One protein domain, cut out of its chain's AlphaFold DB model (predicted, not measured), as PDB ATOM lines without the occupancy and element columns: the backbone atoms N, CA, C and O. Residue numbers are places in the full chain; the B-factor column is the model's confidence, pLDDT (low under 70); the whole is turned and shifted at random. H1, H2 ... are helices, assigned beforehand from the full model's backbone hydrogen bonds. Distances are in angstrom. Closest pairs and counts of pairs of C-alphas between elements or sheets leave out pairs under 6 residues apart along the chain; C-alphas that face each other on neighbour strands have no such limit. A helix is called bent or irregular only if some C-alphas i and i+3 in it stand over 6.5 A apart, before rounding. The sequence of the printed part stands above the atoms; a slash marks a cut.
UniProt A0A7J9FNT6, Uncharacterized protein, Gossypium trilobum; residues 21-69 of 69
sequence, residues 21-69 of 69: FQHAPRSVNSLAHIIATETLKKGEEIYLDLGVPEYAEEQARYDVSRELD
ATOM      1  N   PHE A  21     -55.189 182.664 -19.846       86.12
ATOM      2  CA  PHE A  21     -54.892 181.811 -18.704       86.12
ATOM      3  C   PHE A  21     -54.320 180.490 -19.201       86.12
ATOM      4  O   PHE A  21     -54.890 179.853 -20.088       86.12
ATOM      5  N   GLN A  22     -53.185 180.086 -18.640       91.19
ATOM      6  CA  GLN A  22     -52.530 178.825 -18.961       91.19
ATOM      7  C   GLN A  22     -52.164 178.110 -17.669       91.19
ATOM      8  O   GLN A  22     -51.790 178.736 -16.679       91.19
ATOM      9  N   HIS A  23     -52.285 176.787 -17.679       91.81
ATOM     10  CA  HIS A  23     -51.835 175.981 -16.559       91.81
ATOM     11  C   HIS A  23     -50.305 175.895 -16.561       91.81
ATOM     12  O   HIS A  23     -49.707 175.476 -17.552       91.81
ATOM     13  N   ALA A  24     -49.694 176.219 -15.426       90.38
ATOM     14  CA  ALA A  24     -48.259 176.131 -15.209       90.38
ATOM     15  C   ALA A  24     -47.966 175.121 -14.084       90.38
ATOM     16  O   ALA A  24     -48.497 175.275 -12.979       90.38
ATOM     17  N   PRO A  25     -47.132 174.087 -14.320       92.75
ATOM     18  CA  PRO A  25     -46.633 173.234 -13.249       92.75
ATOM     19  C   PRO A  25     -45.973 174.045 -12.127       92.75
ATOM     20  O   PRO A  25     -45.327 175.062 -12.366       92.75
ATOM     21  N   ARG A  26     -46.046 173.553 -10.889       88.81
ATOM     22  CA  ARG A  26     -45.432 174.224  -9.732       88.81
ATOM     23  C   ARG A  26     -43.932 174.492  -9.906       88.81
ATOM     24  O   ARG A  26     -43.456 175.516  -9.442       88.81
ATOM     25  N   SER A  27     -43.198 173.593 -10.562       87.94
ATOM     26  CA  SER A  27     -41.755 173.745 -10.816       87.94
ATOM     27  C   SER A  27     -41.413 174.913 -11.741       87.94
ATOM     28  O   SER A  27     -40.283 175.400 -11.724       87.94
ATOM     29  N   VAL A  28     -42.366 175.345 -12.567       87.50
ATOM     30  CA  VAL A  28     -42.211 176.522 -13.426       87.50
ATOM     31  C   VAL A  28     -42.906 177.756 -12.861       87.50
ATOM     32  O   VAL A  28     -42.667 178.846 -13.352       87.50
ATOM     33  N   ASN A  29     -43.716 177.588 -11.814       90.62
ATOM     34  CA  ASN A  29     -44.393 178.653 -11.081       90.62
ATOM     35  C   ASN A  29     -43.909 178.703  -9.616       90.62
ATOM     36  O   ASN A  29     -44.696 178.830  -8.670       90.62
ATOM     37  N   SER A  30     -42.601 178.510  -9.431       90.38
ATOM     38  CA  SER A  30     -41.916 178.438  -8.135       90.38
ATOM     39  C   SER A  30     -42.114 179.708  -7.326       90.38
ATOM     40  O   SER A  30     -42.440 179.631  -6.140       90.38
ATOM     41  N   LEU A  31     -41.982 180.866  -7.977       90.38
ATOM     42  CA  LEU A  31     -42.146 182.166  -7.345       90.38
ATOM     43  C   LEU A  31     -43.536 182.345  -6.721       90.38
ATOM     44  O   LEU A  31     -43.644 182.615  -5.524       90.38
ATOM     45  N   ALA A  32     -44.607 182.122  -7.491       90.50
ATOM     46  CA  ALA A  32     -45.970 182.239  -6.969       90.50
ATOM     47  C   ALA A  32     -46.228 181.238  -5.835       90.50
ATOM     48  O   ALA A  32     -46.920 181.551  -4.867       90.50
ATOM     49  N   HIS A  33     -45.640 180.041  -5.924       92.56
ATOM     50  CA  HIS A  33     -45.753 179.052  -4.864       92.56
ATOM     51  C   HIS A  33     -45.096 179.511  -3.549       92.56
ATOM     52  O   HIS A  33     -45.689 179.336  -2.479       92.56
ATOM     53  N   ILE A  34     -43.897 180.097  -3.612       92.88
ATOM     54  CA  ILE A  34     -43.200 180.647  -2.438       92.88
ATOM     55  C   ILE A  34     -44.023 181.774  -1.824       92.88
ATOM     56  O   ILE A  34     -44.292 181.748  -0.624       92.88
ATOM     57  N   ILE A  35     -44.502 182.707  -2.650       91.81
ATOM     58  CA  ILE A  35     -45.331 183.828  -2.198       91.81
ATOM     59  C   ILE A  35     -46.576 183.326  -1.467       91.81
ATOM     60  O   ILE A  35     -46.816 183.743  -0.334       91.81
ATOM     61  N   ALA A  36     -47.330 182.402  -2.063       91.44
ATOM     62  CA  ALA A  36     -48.535 181.844  -1.450       91.44
ATOM     63  C   ALA A  36     -48.242 181.095  -0.139       91.44
ATOM     64  O   ALA A  36     -49.039 181.126   0.795       91.44
ATOM     65  N   THR A  37     -47.094 180.424  -0.048       93.44
ATOM     66  CA  THR A  37     -46.715 179.672   1.156       93.44
ATOM     67  C   THR A  37     -46.329 180.597   2.302       93.44
ATOM     68  O   THR A  37     -46.757 180.382   3.435       93.44
ATOM     69  N   GLU A  38     -45.532 181.625   2.027       92.69
ATOM     70  CA  GLU A  38     -45.061 182.551   3.059       92.69
ATOM     71  C   GLU A  38     -46.176 183.479   3.551       92.69
ATOM     72  O   GLU A  38     -46.316 183.674   4.757       92.69
ATOM     73  N   THR A  39     -47.027 183.978   2.653       90.88
ATOM     74  CA  THR A  39     -48.213 184.779   3.026       90.88
ATOM     75  C   THR A  39     -49.178 183.984   3.895       90.88
ATOM     76  O   THR A  39     -49.606 184.469   4.942       90.88
ATOM     77  N   LEU A  40     -49.431 182.716   3.547       92.69
ATOM     78  CA  LEU A  40     -50.260 181.826   4.356       92.69
ATOM     79  C   LEU A  40     -49.680 181.615   5.761       92.69
ATOM     80  O   LEU A  40     -50.424 181.661   6.737       92.69
ATOM     81  N   LYS A  41     -48.362 181.408   5.886       93.50
ATOM     82  CA  LYS A  41     -47.701 181.271   7.198       93.50
ATOM     83  C   LYS A  41     -47.833 182.532   8.049       93.50
ATOM     84  O   LYS A  41     -47.953 182.426   9.266       93.50
ATOM     85  N   LYS A  42     -47.791 183.705   7.417       91.81
ATOM     86  CA  LYS A  42     -47.924 185.007   8.084       91.81
ATOM     87  C   LYS A  42     -49.378 185.395   8.365       91.81
ATOM     88  O   LYS A  42     -49.607 186.300   9.160       91.81
ATOM     89  N   GLY A  43     -50.347 184.704   7.760       90.94
ATOM     90  CA  GLY A  43     -51.764 185.067   7.841       90.94
ATOM     91  C   GLY A  43     -52.083 186.361   7.091       90.94
ATOM     92  O   GLY A  43     -52.984 187.091   7.491       90.94
ATOM     93  N   GLU A  44     -51.318 186.664   6.041       85.88
ATOM     94  CA  GLU A  44     -51.452 187.883   5.247       85.88
ATOM     95  C   GLU A  44     -52.252 187.617   3.968       85.88
ATOM     96  O   GLU A  44     -52.043 186.619   3.277       85.88
ATOM     97  N   GLU A  45     -53.126 188.558   3.618       82.12
ATOM     98  CA  GLU A  45     -53.786 188.620   2.317       82.12
ATOM     99  C   GLU A  45     -53.186 189.795   1.547       82.12
ATOM    100  O   GLU A  45     -53.326 190.950   1.956       82.12
ATOM    101  N   ILE A  46     -52.470 189.506   0.460       78.31
ATOM    102  CA  ILE A  46     -51.766 190.527  -0.322       78.31
ATOM    103  C   ILE A  46     -52.104 190.416  -1.807       78.31
ATOM    104  O   ILE A  46     -52.217 189.320  -2.358       78.31
ATOM    105  N   TYR A  47     -52.198 191.571  -2.461       74.44
ATOM    106  CA  TYR A  47     -52.140 191.686  -3.914       74.44
ATOM    107  C   TYR A  47     -50.702 192.005  -4.333       74.44
ATOM    108  O   TYR A  47     -50.016 192.784  -3.673       74.44
ATOM    109  N   LEU A  48     -50.249 191.434  -5.452       77.19
ATOM    110  CA  LEU A  48     -48.898 191.649  -5.992       77.19
ATOM    111  C   LEU A  48     -48.750 192.952  -6.800       77.19
ATOM    112  O   LEU A  48     -47.790 193.106  -7.550       77.19
ATOM    113  N   ASP A  49     -49.658 193.916  -6.620       68.25
ATOM    114  CA  ASP A  49     -49.612 195.228  -7.287       68.25
ATOM    115  C   ASP A  49     -48.375 196.067  -6.899       68.25
ATOM    116  O   ASP A  49     -48.038 197.028  -7.587       68.25
ATOM    117  N   LEU A  50     -47.664 195.700  -5.823       65.56
ATOM    118  CA  LEU A  50     -46.466 196.391  -5.319       65.56
ATOM    119  C   LEU A  50     -45.139 195.739  -5.752       65.56
ATOM    120  O   LEU A  50     -44.076 196.120  -5.260       65.56
ATOM    121  N   GLY A  51     -45.183 194.771  -6.670       76.38
ATOM    122  CA  GLY A  51     -44.013 193.998  -7.085       76.38
ATOM    123  C   GLY A  51     -43.773 192.754  -6.226       76.38
ATOM    124  O   GLY A  51     -44.633 192.318  -5.459       76.38
ATOM    125  N   VAL A  52     -42.605 192.132  -6.406       82.31
ATOM    126  CA  VAL A  52     -42.244 190.889  -5.709       82.31
ATOM    127  C   VAL A  52     -41.837 191.213  -4.264       82.31
ATOM    128  O   VAL A  52     -40.962 192.054  -4.075       82.31
ATOM    129  N   PRO A  53     -42.421 190.555  -3.244       85.38
ATOM    130  CA  PRO A  53     -42.001 190.736  -1.855       85.38
ATOM    131  C   PRO A  53     -40.520 190.397  -1.644       85.38
ATOM    132  O   PRO A  53     -40.024 189.452  -2.255       85.38
ATOM    133  N   GLU A  54     -39.844 191.088  -0.718       86.44
ATOM    134  CA  GLU A  54     -38.394 190.946  -0.465       86.44
ATOM    135  C   GLU A  54     -37.957 189.478  -0.295       86.44
ATOM    136  O   GLU A  54     -36.985 189.025  -0.895       86.44
ATOM    137  N   TYR A  55     -38.742 188.690   0.446       84.25
ATOM    138  CA  TYR A  55     -38.466 187.271   0.697       84.25
ATOM    139  C   TYR A  55     -38.550 186.371  -0.553       84.25
ATOM    140  O   TYR A  55     -38.187 185.198  -0.493       84.25
ATOM    141  N   ALA A  56     -39.069 186.883  -1.667       87.38
ATOM    142  CA  ALA A  56     -39.261 186.175  -2.926       87.38
ATOM    143  C   ALA A  56     -38.421 186.768  -4.078       87.38
ATOM    144  O   ALA A  56     -38.406 186.204  -5.174       87.38
ATOM    145  N   GLU A  57     -37.688 187.865  -3.851       87.94
ATOM    146  CA  GLU A  57     -36.897 188.540  -4.889       87.94
ATOM    147  C   GLU A  57     -35.807 187.653  -5.491       87.94
ATOM    148  O   GLU A  57     -35.578 187.686  -6.701       87.94
ATOM    149  N   GLU A  58     -35.122 186.861  -4.665       87.94
ATOM    150  CA  GLU A  58     -34.045 185.994  -5.139       87.94
ATOM    151  C   GLU A  58     -34.582 184.956  -6.135       87.94
ATOM    152  O   GLU A  58     -34.042 184.813  -7.234       87.94
ATOM    153  N   GLN A  59     -35.709 184.310  -5.808       86.94
ATOM    154  CA  GLN A  59     -36.362 183.380  -6.727       86.94
ATOM    155  C   GLN A  59     -36.820 184.083  -8.009       86.94
ATOM    156  O   GLN A  59     -36.679 183.517  -9.088       86.94
ATOM    157  N   ALA A  60     -37.324 185.317  -7.919       86.25
ATOM    158  CA  ALA A  60     -37.733 186.066  -9.103       86.25
ATOM    159  C   ALA A  60     -36.556 186.322 -10.056       86.25
ATOM    160  O   ALA A  60     -36.708 186.185 -11.268       86.25
ATOM    161  N   ARG A  61     -35.363 186.626  -9.529       87.88
ATOM    162  CA  ARG A  61     -34.149 186.799 -10.350       87.88
ATOM    163  C   ARG A  61     -33.721 185.492 -11.023       87.88
ATOM    164  O   ARG A  61     -33.339 185.511 -12.196       87.88
ATOM    165  N   TYR A  62     -33.807 184.366 -10.312       85.12
ATOM    166  CA  TYR A  62     -33.516 183.048 -10.884       85.12
ATOM    167  C   TYR A  62     -34.508 182.657 -11.983       85.12
ATOM    168  O   TYR A  62     -34.082 182.211 -13.046       85.12
ATOM    169  N   ASP A  63     -35.807 182.854 -11.753       82.19
ATOM    170  CA  ASP A  63     -36.850 182.497 -12.720       82.19
ATOM    171  C   ASP A  63     -36.708 183.329 -14.011       82.19
ATOM    172  O   ASP A  63     -36.754 182.754 -15.095       82.19
ATOM    173  N   VAL A  64     -36.402 184.634 -13.915       79.38
ATOM    174  CA  VAL A  64     -36.107 185.484 -15.091       79.38
ATOM    175  C   VAL A  64     -34.890 184.982 -15.863       79.38
ATOM    176  O   VAL A  64     -34.917 184.921 -17.087       79.38
ATOM    177  N   SER A  65     -33.820 184.603 -15.160       77.31
ATOM    178  CA  SER A  65     -32.608 184.089 -15.811       77.31
ATOM    179  C   SER A  65     -32.905 182.799 -16.585       77.31
ATOM    180  O   SER A  65     -32.428 182.635 -17.699       77.31
ATOM    181  N   ARG A  66     -33.762 181.931 -16.032       76.94
ATOM    182  CA  ARG A  66     -34.179 180.670 -16.662       76.94
ATOM    183  C   ARG A  66     -35.100 180.858 -17.872       76.94
ATOM    184  O   ARG A  66     -35.193 179.955 -18.689       76.94
ATOM    185  N   GLU A  67     -35.834 181.965 -17.960       71.94
ATOM    186  CA  GLU A  67     -36.669 182.281 -19.131       71.94
ATOM    187  C   GLU A  67     -35.860 182.836 -20.314       71.94
ATOM    188  O   GLU A  67     -36.352 182.825 -21.442       71.94
ATOM    189  N   LEU A  68     -34.648 183.342 -20.059       71.94
ATOM    190  CA  LEU A  68     -33.757 183.919 -21.070       71.94
ATOM    191  C   LEU A  68     -32.794 182.896 -21.706       71.94
ATOM    192  O   LEU A  68     -32.160 183.236 -22.708       71.94
ATOM    193  N   ASP A  69     -32.703 181.689 -21.139       58.50
ATOM    194  CA  ASP A  69     -31.967 180.530 -21.673       58.50
ATOM    195  C   ASP A  69     -32.819 179.719 -22.672       58.50
ATOM    196  O   ASP A  69     -32.269 179.307 -23.722       58.50
TER     197      ASP A  69
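AT A GLANCE: This is residues 21 to 69 of the 69 residues of an uncharacterized protein of Gossypium trilobum (UniProt A0A7J9FNT6). Two helices, H1 then H2, lie side by side as a helical hairpin, shifted lengthwise, with H1 packing on H2 by its residues 30 to 35 alone. A strand-free lead, residues 21 to 29, runs into H1, and a wide loop, residues 43 to 53, joins H1 to H2. The printed part has 49 residues with no named strand, is all helix, and is only just compact, close to loose, with a radius of gyration of the C-alphas of 11.5 A and spans of 35 by 23 by 18 A.

IN THESE COORDINATES: Find C-alpha 30 at (-41.916, 178.438, -8.135); from there H1, residues 30 to 42, runs 18.5 A. H2, residues 54 to 67, runs 20.7 A to C-alpha 67 at (-36.669, 182.281, -19.131); it is irregular, with C-alphas 55 and 58 7.4 A apart.

HOW THE PARTS SIT: Look at Leu 31 and Gln 59, the closest C-alphas of H1 and H2, 5.9 A apart: the helices touch at a shallow tilt of 12 degrees, opposite ways. Every O i to N i+4 pair is within hydrogen-bond range in H1, and 8 of 10 in H2.

THE WHOLE: The C-alphas of Gly 43 and Asp 69, the two farthest apart, are 35.8 A apart. The printed part has no cut, the link from H1 to H2 is long, and residues 49, 50 and 69 are under 70 in pLDDT.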